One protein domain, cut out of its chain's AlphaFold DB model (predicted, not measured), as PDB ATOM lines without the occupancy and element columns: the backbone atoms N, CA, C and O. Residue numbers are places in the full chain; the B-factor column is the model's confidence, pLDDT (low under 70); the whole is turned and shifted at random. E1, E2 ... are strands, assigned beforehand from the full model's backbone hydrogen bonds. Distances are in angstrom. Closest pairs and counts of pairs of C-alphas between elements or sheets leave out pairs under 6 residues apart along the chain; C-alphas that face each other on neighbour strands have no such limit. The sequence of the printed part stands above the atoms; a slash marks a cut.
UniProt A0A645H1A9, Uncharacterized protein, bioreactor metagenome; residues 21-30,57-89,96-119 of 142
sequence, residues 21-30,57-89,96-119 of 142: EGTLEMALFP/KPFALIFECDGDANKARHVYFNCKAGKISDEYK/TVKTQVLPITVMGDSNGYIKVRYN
ATOM      1  N   GLU A  21       5.295 -15.885 -44.011       82.69
ATOM      2  CA  GLU A  21       5.718 -15.475 -42.674       82.69
ATOM      3  C   GLU A  21       5.599 -13.958 -42.523       82.69
ATOM      4  O   GLU A  21       5.833 -13.188 -43.458       82.69
ATOM      5  N   GLY A  22       5.214 -13.518 -41.332       83.12
ATOM      6  CA  GLY A  22       5.043 -12.110 -41.022       83.12
ATOM      7  C   GLY A  22       5.206 -11.837 -39.538       83.12
ATOM      8  O   GLY A  22       5.296 -12.740 -38.709       83.12
ATOM      9  N   THR A  23       5.237 -10.556 -39.201       87.12
ATOM     10  CA  THR A  23       5.273 -10.090 -37.819       87.12
ATOM     11  C   THR A  23       4.125  -9.121 -37.604       87.12
ATOM     12  O   THR A  23       3.968  -8.163 -38.358       87.12
ATOM     13  N   LEU A  24       3.312  -9.389 -36.586       84.62
ATOM     14  CA  LEU A  24       2.255  -8.503 -36.132       84.62
ATOM     15  C   LEU A  24       2.775  -7.695 -34.943       84.62
ATOM     16  O   LEU A  24       3.113  -8.262 -33.905       84.62
ATOM     17  N   GLU A  25       2.836  -6.378 -35.103       85.25
ATOM     18  CA  GLU A  25       3.254  -5.448 -34.058       85.25
ATOM     19  C   GLU A  25       2.046  -4.645 -33.565       85.25
ATOM     20  O   GLU A  25       1.320  -4.034 -34.350       85.25
ATOM     21  N   MET A  26       1.807  -4.666 -32.254       80.50
ATOM     22  CA  MET A  26       0.695  -3.959 -31.614       80.50
ATOM     23  C   MET A  26       1.161  -3.330 -30.306       80.50
ATOM     24  O   MET A  26       1.995  -3.901 -29.619       80.50
ATOM     25  N   ALA A  27       0.592  -2.193 -29.893       81.75
ATOM     26  CA  ALA A  27       0.918  -1.603 -28.586       81.75
ATOM     27  C   ALA A  27       0.638  -2.578 -27.424       81.75
ATOM     28  O   ALA A  27       1.427  -2.703 -26.490       81.75
ATOM     29  N   LEU A  28      -0.489  -3.287 -27.504       83.19
ATOM     30  CA  LEU A  28      -0.867  -4.341 -26.575       83.19
ATOM     31  C   LEU A  28      -1.830  -5.304 -27.274       83.19
ATOM     32  O   LEU A  28      -2.852  -4.876 -27.814       83.19
ATOM     33  N   PHE A  29      -1.531  -6.601 -27.239       86.19
ATOM     34  CA  PHE A  29      -2.473  -7.626 -27.681       86.19
ATOM     35  C   PHE A  29      -3.642  -7.730 -26.689       86.19
ATOM     36  O   PHE A  29      -3.385  -7.825 -25.482       86.19
ATOM     37  N   PRO A  30      -4.904  -7.765 -27.163       89.56
ATOM     38  CA  PRO A  30      -6.068  -7.929 -26.299       89.56
ATOM     39  C   PRO A  30      -5.991  -9.205 -25.454       89.56
ATOM     40  O   PRO A  30      -5.602 -10.263 -25.950       89.56
ATOM     41  N   LYS A  57      -4.363 -21.827 -31.041       89.88
ATOM     42  CA  LYS A  57      -5.337 -22.112 -32.104       89.88
ATOM     43  C   LYS A  57      -4.996 -21.326 -33.371       89.88
ATOM     44  O   LYS A  57      -4.570 -20.178 -33.265       89.88
ATOM     45  N   PRO A  58      -5.187 -21.909 -34.565       89.31
ATOM     46  CA  PRO A  58      -5.125 -21.133 -35.792       89.31
ATOM     47  C   PRO A  58      -6.252 -20.093 -35.817       89.31
ATOM     48  O   PRO A  58      -7.346 -20.338 -35.303       89.31
ATOM     49  N   PHE A  59      -5.993 -18.944 -36.432       87.94
ATOM     50  CA  PHE A  59      -6.947 -17.840 -36.537       87.94
ATOM     51  C   PHE A  59      -6.923 -17.226 -37.940       87.94
ATOM     52  O   PHE A  59      -5.987 -17.436 -38.705       87.94
ATOM     53  N   ALA A  60      -7.960 -16.472 -38.297       89.00
ATOM     54  CA  ALA A  60      -7.927 -15.608 -39.473       89.00
ATOM     55  C   ALA A  60      -7.567 -14.186 -39.034       89.00
ATOM     56  O   ALA A  60      -8.091 -13.704 -38.028       89.00
ATOM     57  N   LEU A  61      -6.685 -13.517 -39.776       87.62
ATOM     58  CA  LEU A  61      -6.305 -12.133 -39.503       87.62
ATOM     59  C   LEU A  61      -6.992 -11.211 -40.505       87.62
ATOM     60  O   LEU A  61      -6.701 -11.274 -41.698       87.62
ATOM     61  N   ILE A  62      -7.885 -10.355 -40.010       87.69
ATOM     62  CA  ILE A  62      -8.601  -9.359 -40.807       87.69
ATOM     63  C   ILE A  62      -8.119  -7.973 -40.391       87.69
ATOM     64  O   ILE A  62      -8.119  -7.659 -39.202       87.69
ATOM     65  N   PHE A  63      -7.708  -7.149 -41.350       81.94
ATOM     66  CA  PHE A  63      -7.239  -5.791 -41.077       81.94
ATOM     67  C   PHE A  63      -7.511  -4.842 -42.248       81.94
ATOM     68  O   PHE A  63      -7.634  -5.258 -43.402       81.94
ATOM     69  N   GLU A  64      -7.591  -3.557 -41.923       79.56
ATOM     70  CA  GLU A  64      -7.618  -2.432 -42.856       79.56
ATOM     71  C   GLU A  64      -6.363  -1.593 -42.588       79.56
ATOM     72  O   GLU A  64      -5.978  -1.403 -41.434       79.56
ATOM     73  N   CYS A  65      -5.699  -1.122 -43.643       67.38
ATOM     74  CA  CYS A  65      -4.584  -0.192 -43.490       67.38
ATOM     75  C   CYS A  65      -5.116   1.243 -43.467       67.38
ATOM     76  O   CYS A  65      -5.562   1.755 -44.498       67.38
ATOM     77  N   ASP A  66      -5.012   1.908 -42.315       56.12
ATOM     78  CA  ASP A  66      -5.255   3.347 -42.209       56.12
ATOM     79  C   ASP A  66      -4.246   4.103 -43.089       56.12
ATOM     80  O   ASP A  66      -3.046   4.132 -42.813       56.12
ATOM     81  N   GLY A  67      -4.736   4.680 -44.189       56.28
ATOM     82  CA  GLY A  67      -3.925   5.376 -45.194       56.28
ATOM     83  C   GLY A  67      -4.069   4.831 -46.616       56.28
ATOM     84  O   GLY A  67      -3.629   5.492 -47.556       56.28
ATOM     85  N   ASP A  68      -4.721   3.679 -46.810       64.50
ATOM     86  CA  ASP A  68      -5.149   3.278 -48.152       64.50
ATOM     87  C   ASP A  68      -6.296   4.189 -48.608       64.50
ATOM     88  O   ASP A  68      -7.369   4.214 -47.997       64.50
ATOM     89  N   ALA A  69      -6.084   4.916 -49.707       65.62
ATOM     90  CA  ALA A  69      -7.121   5.731 -50.339       65.62
ATOM     91  C   ALA A  69      -8.368   4.899 -50.686       65.62
ATOM     92  O   ALA A  69      -9.478   5.423 -50.681       65.62
ATOM     93  N   ASN A  70      -8.180   3.601 -50.936       72.31
ATOM     94  CA  ASN A  70      -9.241   2.664 -51.292       72.31
ATOM     95  C   ASN A  70      -9.788   1.880 -50.091       72.31
ATOM     96  O   ASN A  70     -10.682   1.056 -50.282       72.31
ATOM     97  N   LYS A  71      -9.259   2.108 -48.876       81.38
ATOM     98  CA  LYS A  71      -9.695   1.473 -47.618       81.38
ATOM     99  C   LYS A  71      -9.881  -0.041 -47.736       81.38
ATOM    100  O   LYS A  71     -10.872  -0.585 -47.247       81.38
ATOM    101  N   ALA A  72      -8.974  -0.726 -48.430       83.31
ATOM    102  CA  ALA A  72      -9.147  -2.145 -48.691       83.31
ATOM    103  C   ALA A  72      -9.023  -2.975 -47.407       83.31
ATOM    104  O   ALA A  72      -8.151  -2.743 -46.565       83.31
ATOM    105  N   ARG A  73      -9.875  -3.995 -47.290       85.75
ATOM    106  CA  ARG A  73      -9.825  -4.978 -46.202       85.75
ATOM    107  C   ARG A  73      -9.070  -6.208 -46.663       85.75
ATOM    108  O   ARG A  73      -9.335  -6.754 -47.733       85.75
ATOM    109  N   HIS A  74      -8.142  -6.663 -45.843       84.38
ATOM    110  CA  HIS A  74      -7.349  -7.855 -46.095       84.38
ATOM    111  C   HIS A  74      -7.733  -8.950 -45.114       84.38
ATOM    112  O   HIS A  74      -7.939  -8.681 -43.936       84.38
ATOM    113  N   VAL A  75      -7.788 -10.184 -45.609       87.50
ATOM    114  CA  VAL A  75      -7.987 -11.377 -44.788       87.50
ATOM    115  C   VAL A  75      -6.859 -12.354 -45.084       87.50
ATOM    116  O   VAL A  75      -6.680 -12.734 -46.240       87.50
ATOM    117  N   TYR A  76      -6.117 -12.757 -44.056       87.75
ATOM    118  CA  TYR A  76      -5.204 -13.898 -44.100       87.75
ATOM    119  C   TYR A  76      -5.851 -15.106 -43.433       87.75
ATOM    120  O   TYR A  76      -6.443 -14.993 -42.356       87.75
ATOM    121  N   PHE A  77      -5.726 -16.265 -44.073       88.38
ATOM    122  CA  PHE A  77      -6.356 -17.496 -43.613       88.38
ATOM    123  C   PHE A  77      -5.386 -18.367 -42.819       88.38
ATOM    124  O   PHE A  77      -4.219 -18.511 -43.186       88.38
ATOM    125  N   ASN A  78      -5.914 -19.013 -41.775       87.81
ATOM    126  CA  ASN A  78      -5.229 -20.077 -41.042       87.81
ATOM    127  C   ASN A  78      -3.829 -19.661 -40.548       87.81
ATOM    128  O   ASN A  78      -2.827 -20.351 -40.750       87.81
ATOM    129  N   CYS A  79      -3.768 -18.482 -39.934       88.88
ATOM    130  CA  CYS A  79      -2.579 -17.942 -39.304       88.88
ATOM    131  C   CYS A  79      -2.259 -18.741 -38.038       88.88
ATOM    132  O   CYS A  79      -3.123 -18.950 -37.184       88.88
ATOM    133  N   LYS A  80      -1.001 -19.148 -37.894       89.56
ATOM    134  CA  LYS A  80      -0.435 -19.651 -36.642       89.56
ATOM    135  C   LYS A  80       0.345 -18.541 -35.964       89.56
ATOM    136  O   LYS A  80       1.154 -17.881 -36.606       89.56
ATOM    137  N   ALA A  81       0.100 -18.359 -34.675       88.25
ATOM    138  CA  ALA A  81       0.870 -17.458 -33.835       88.25
ATOM    139  C   ALA A  81       2.083 -18.191 -33.251       88.25
ATOM    140  O   ALA A  81       1.964 -19.338 -32.816       88.25
ATOM    141  N   GLY A  82       3.229 -17.516 -33.206       87.88
ATOM    142  CA  GLY A  82       4.328 -17.902 -32.331       87.88
ATOM    143  C   GLY A  82       4.153 -17.326 -30.925       87.88
ATOM    144  O   GLY A  82       3.038 -17.137 -30.437       87.88
ATOM    145  N   LYS A  83       5.270 -17.041 -30.256       86.19
ATOM    146  CA  LYS A  83       5.279 -16.472 -28.904       86.19
ATOM    147  C   LYS A  83       5.347 -14.944 -28.961       86.19
ATOM    148  O   LYS A  83       6.149 -14.406 -29.718       86.19
ATOM    149  N   ILE A  84       4.547 -14.263 -28.135       85.06
ATOM    150  CA  ILE A  84       4.679 -12.812 -27.943       85.06
ATOM    151  C   ILE A  84       6.038 -12.516 -27.303       85.06
ATOM    152  O   ILE A  84       6.382 -13.092 -26.269       85.06
ATOM    153  N   SER A  85       6.778 -11.580 -27.890       81.19
ATOM    154  CA  SER A  85       7.938 -10.951 -27.263       81.19
ATOM    155  C   SER A  85       7.621  -9.503 -26.905       81.19
ATOM    156  O   SER A  85       7.158  -8.732 -27.749       81.19
ATOM    157  N   ASP A  86       7.889  -9.139 -25.654       73.62
ATOM    158  CA  ASP A  86       7.814  -7.760 -25.182       73.62
ATOM    159  C   ASP A  86       9.167  -7.071 -25.393       73.62
ATOM    160  O   ASP A  86      10.193  -7.531 -24.882       73.62
ATOM    161  N   GLU A  87       9.182  -5.931 -26.082       64.88
ATOM    162  CA  GLU A  87      10.373  -5.086 -26.123       64.88
ATOM    163  C   GLU A  87      10.409  -4.146 -24.907       64.88
ATOM    164  O   GLU A  87       9.759  -3.097 -24.850       64.88
ATOM    165  N   TYR A  88      11.209  -4.504 -23.900       54.03
ATOM    166  CA  TYR A  88      11.477  -3.641 -22.750       54.03
ATOM    167  C   TYR A  88      12.687  -2.740 -23.029       54.03
ATOM    168  O   TYR A  88      13.831  -3.163 -22.887       54.03
ATOM    169  N   LYS A  89      12.455  -1.465 -23.368       52.06
ATOM    170  CA  LYS A  89      13.500  -0.425 -23.303       52.06
ATOM    171  C   LYS A  89      13.386   0.375 -22.005       52.06
ATOM    172  O   LYS A  89      12.298   0.829 -21.639       52.06
ATOM    173  N   THR A  96       8.617   6.490 -25.339       55.72
ATOM    174  CA  THR A  96       8.425   5.546 -26.442       55.72
ATOM    175  C   THR A  96       7.261   4.631 -26.086       55.72
ATOM    176  O   THR A  96       7.271   3.982 -25.038       55.72
ATOM    177  N   VAL A  97       6.227   4.627 -26.932       61.06
ATOM    178  CA  VAL A  97       5.127   3.662 -26.838       61.06
ATOM    179  C   VAL A  97       5.750   2.277 -26.976       61.06
ATOM    180  O   VAL A  97       6.503   2.034 -27.916       61.06
ATOM    181  N   LYS A  98       5.512   1.410 -25.993       67.75
ATOM    182  CA  LYS A  98       5.985   0.027 -26.033       67.75
ATOM    183  C   LYS A  98       5.080  -0.764 -26.965       67.75
ATOM    184  O   LYS A  98       3.866  -0.567 -26.931       67.75
ATOM    185  N   THR A  99       5.673  -1.639 -27.761       79.69
ATOM    186  CA  THR A  99       4.956  -2.548 -28.647       79.69
ATOM    187  C   THR A  99       5.283  -3.992 -28.289       79.69
ATOM    188  O   THR A  99       6.331  -4.317 -27.728       79.69
ATOM    189  N   GLN A 100       4.313  -4.853 -28.550       80.81
ATOM    190  CA  GLN A 100       4.405  -6.293 -28.477       80.81
ATOM    191  C   GLN A 100       4.535  -6.819 -29.896       80.81
ATOM    192  O   GLN A 100       3.802  -6.404 -30.799       80.81
ATOM    193  N   VAL A 101       5.449  -7.763 -30.063       87.12
ATOM    194  CA  VAL A 101       5.756  -8.362 -31.354       87.12
ATOM    195  C   VAL A 101       5.280  -9.808 -31.333       87.12
ATOM    196  O   VAL A 101       5.588 -10.555 -30.401       87.12
ATOM    197  N   LEU A 102       4.505 -10.196 -32.344       88.50
ATOM    198  CA  LEU A 102       4.003 -11.554 -32.515       88.50
ATOM    199  C   LEU A 102       4.368 -12.077 -33.910       88.50
ATOM    200  O   LEU A 102       3.814 -11.598 -34.903       88.50
ATOM    201  N   PRO A 103       5.251 -13.081 -34.017       90.12
ATOM    202  CA  PRO A 103       5.485 -13.750 -35.285       90.12
ATOM    203  C   PRO A 103       4.242 -14.552 -35.687       90.12
ATOM    204  O   PRO A 103       3.627 -15.231 -34.855       90.12
ATOM    205  N   ILE A 104       3.874 -14.464 -36.963       88.81
ATOM    206  CA  ILE A 104       2.736 -15.165 -37.553       88.81
ATOM    207  C   ILE A 104       3.161 -15.922 -38.814       88.81
ATOM    208  O   ILE A 104       3.946 -15.424 -39.617       88.81
ATOM    209  N   THR A 105       2.588 -17.104 -39.019       88.81
ATOM    210  CA  THR A 105       2.770 -17.902 -40.241       88.81
ATOM    211  C   THR A 105       1.411 -18.160 -40.878       88.81
ATOM    212  O   THR A 105       0.519 -18.713 -40.233       88.81
ATOM    213  N   VAL A 106       1.231 -17.768 -42.136       88.06
ATOM    214  CA  VAL A 106      -0.021 -17.908 -42.893       88.06
ATOM    215  C   VAL A 106       0.016 -19.192 -43.711       88.06
ATOM    216  O   VAL A 106       0.735 -19.260 -44.698       88.06
ATOM    217  N   MET A 107      -0.772 -20.200 -43.342       84.38
ATOM    218  CA  MET A 107      -0.729 -21.508 -44.017       84.38
ATOM    219  C   MET A 107      -1.724 -21.651 -45.175       84.38
ATOM    220  O   MET A 107      -1.564 -22.543 -46.002       84.38
ATOM    221  N   GLY A 108      -2.750 -20.799 -45.227       81.19
ATOM    222  CA  GLY A 108      -3.849 -20.915 -46.182       81.19
ATOM    223  C   GLY A 108      -4.978 -21.849 -45.740       81.19
ATOM    224  O   GLY A 108      -4.863 -22.608 -44.770       81.19
ATOM    225  N   ASP A 109      -6.119 -21.715 -46.414       81.88
ATOM    226  CA  ASP A 109      -7.317 -22.516 -46.169       81.88
ATOM    227  C   ASP A 109      -7.215 -23.936 -46.767       81.88
ATOM    228  O   ASP A 109      -6.211 -24.314 -47.370       81.88
ATOM    229  N   SER A 110      -8.265 -24.748 -46.603       80.81
ATOM    230  CA  SER A 110      -8.313 -26.120 -47.136       80.81
ATOM    231  C   SER A 110      -8.209 -26.202 -48.662       80.81
ATOM    232  O   SER A 110      -7.944 -27.279 -49.189       80.81
ATOM    233  N   ASN A 111      -8.437 -25.088 -49.359       81.38
ATOM    234  CA  ASN A 111      -8.370 -24.973 -50.810       81.38
ATOM    235  C   ASN A 111      -7.042 -24.340 -51.276       81.38
ATOM    236  O   ASN A 111      -6.849 -24.157 -52.476       81.38
ATOM    237  N   GLY A 112      -6.130 -24.014 -50.353       80.81
ATOM    238  CA  GLY A 112      -4.824 -23.420 -50.642       80.81
ATOM    239  C   GLY A 112      -4.816 -21.892 -50.770       80.81
ATOM    240  O   GLY A 112      -3.792 -21.321 -51.143       80.81
ATOM    241  N   TYR A 113      -5.911 -21.192 -50.453       83.19
ATOM    242  CA  TYR A 113      -5.939 -19.728 -50.490       83.19
ATOM    243  C   TYR A 113      -5.321 -19.135 -49.225       83.19
ATOM    244  O   TYR A 113      -5.807 -19.347 -48.116       83.19
ATOM    245  N   ILE A 114      -4.263 -18.336 -49.391       84.00
ATOM    246  CA  ILE A 114      -3.537 -17.705 -48.274       84.00
ATOM    247  C   ILE A 114      -4.099 -16.335 -47.872       84.00
ATOM    248  O   ILE A 114      -4.038 -15.959 -46.701       84.00
ATOM    249  N   LYS A 115      -4.656 -15.584 -48.829       86.81
ATOM    250  CA  LYS A 115      -5.112 -14.202 -48.646       86.81
ATOM    251  C   LYS A 115      -6.269 -13.873 -49.582       86.81
ATOM    252  O   LYS A 115      -6.274 -14.309 -50.729       86.81
ATOM    253  N   VAL A 116      -7.172 -13.007 -49.130       87.25
ATOM    254  CA  VAL A 116      -8.093 -12.256 -49.996       87.25
ATOM    255  C   VAL A 116      -8.075 -10.768 -49.638       87.25
ATOM    256  O   VAL A 116      -7.759 -10.382 -48.509       87.25
ATOM    257  N   ARG A 117      -8.359  -9.918 -50.623       88.06
ATOM    258  CA  ARG A 117      -8.542  -8.473 -50.472       88.06
ATOM    259  C   ARG A 117      -9.955  -8.133 -50.923       88.06
ATOM    260  O   ARG A 117     -10.355  -8.631 -51.968       88.06
ATOM    261  N   TYR A 118     -10.625  -7.257 -50.181       87.31
ATOM    262  CA  TYR A 118     -11.859  -6.621 -50.612       87.31
ATOM    263  C   TYR A 118     -11.703  -5.106 -50.747       87.31
ATOM    264  O   TYR A 118     -11.261  -4.447 -49.802       87.31
ATOM    265  N   ASN A 119     -12.081  -4.563 -51.903       86.94
ATOM    266  CA  ASN A 119     -12.302  -3.126 -52.098       86.94
ATOM    267  C   ASN A 119     -13.685  -2.710 -51.583       86.94
ATOM    268  O   ASN A 119     -14.570  -3.551 -51.467       86.94
TER     269      ASN A 119
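AT A GLANCE: This is residues 21 to 30, 57 to 89 and 96 to 119 of the 142 residues of an uncharacterized protein of bioreactor metagenome (UniProt A0A645H1A9). A single strongly twisted sheet of five strands, with no named helix, is turned through a corner where its longest strand, E3, bends by 79 degrees at residue 78. On one arm of the corner the first part of E3 runs between E2 and E5; on the other arm the last residues of E3 pair with E4, whose other side bears E1. The 67 printed residues hold five named strands, E1 to E5 in that order along the chain, in a branched sheet with antiparallel neighbour pairs. The class is all strand, though only 32 of the 67 printed residues are in named strands. The whole is loose, with a radius of gyration of the C-alphas of 13.6 A and spans of 41 by 31 by 19 A.

HOW THE PARTS SIT: E3, residues 73 to 81, has three neighbours, in staggered pairing. E2, residues 59 to 64, lies on one side of it, beside residues 73 to 79, antiparallel at 148 degrees; N 76 and O 61 are within hydrogen-bond range at 2.8 A. E2 and E3 form a hairpin. On the other side of E3 lies E5, residues 115 to 118, beside residues 73 to 76, antiparallel at 156 degrees, with N 118 and O 73 at 2.8 A. On that same side E4, residues 100 to 106, is beside residues 78 to 81 of E3 and antiparallel to it; N 80 and O 105 are 2.8 A apart. E1, residues 21 to 26, is antiparallel to E4 at 150 degrees, with N 24 and O 102 at 2.8 A, and lies on the other side of E4 from E3. Residues 85 to 86 also pair, antiparallel, with residues 100 to 101 of E4. E1 and E5 are apart, as are E2 and E4. E1, E2 and E5 are edge strands.

IN THESE COORDINATES: E3 is 20.6 A long from first to last C-alpha, from C-alpha 73 at (-9.825, -4.978, -46.202) to C-alpha 81 at (0.870, -17.458, -33.835). E4 spans 19.0 A, E1 and E2 16.7 A each, and E5 10.3 A. E1 begins with C-alpha 21 at (5.718, -15.475, -42.674), and E5 ends with C-alpha 118 at (-11.859, -6.621, -50.612).

THE WHOLE: The two C-alphas farthest apart, those of Lys 89 and Asn 111, are 42.9 A apart. Residues 31 to 56 are not printed, and C-alphas 30 and 57 are 15.3 A apart across that cut; residues 90 to 95 are not printed either, with 8.4 A from C-alpha 89 to C-alpha 96. The links E2 to E3 and E4 to E5 are short; those from E1 to E2 and from E3 to E4 run across the cuts. The mean pLDDT of the printed part is 81.0, and the model's confidence is under 70 at residues 65 to 69, 87 to 89 and 96 to 98.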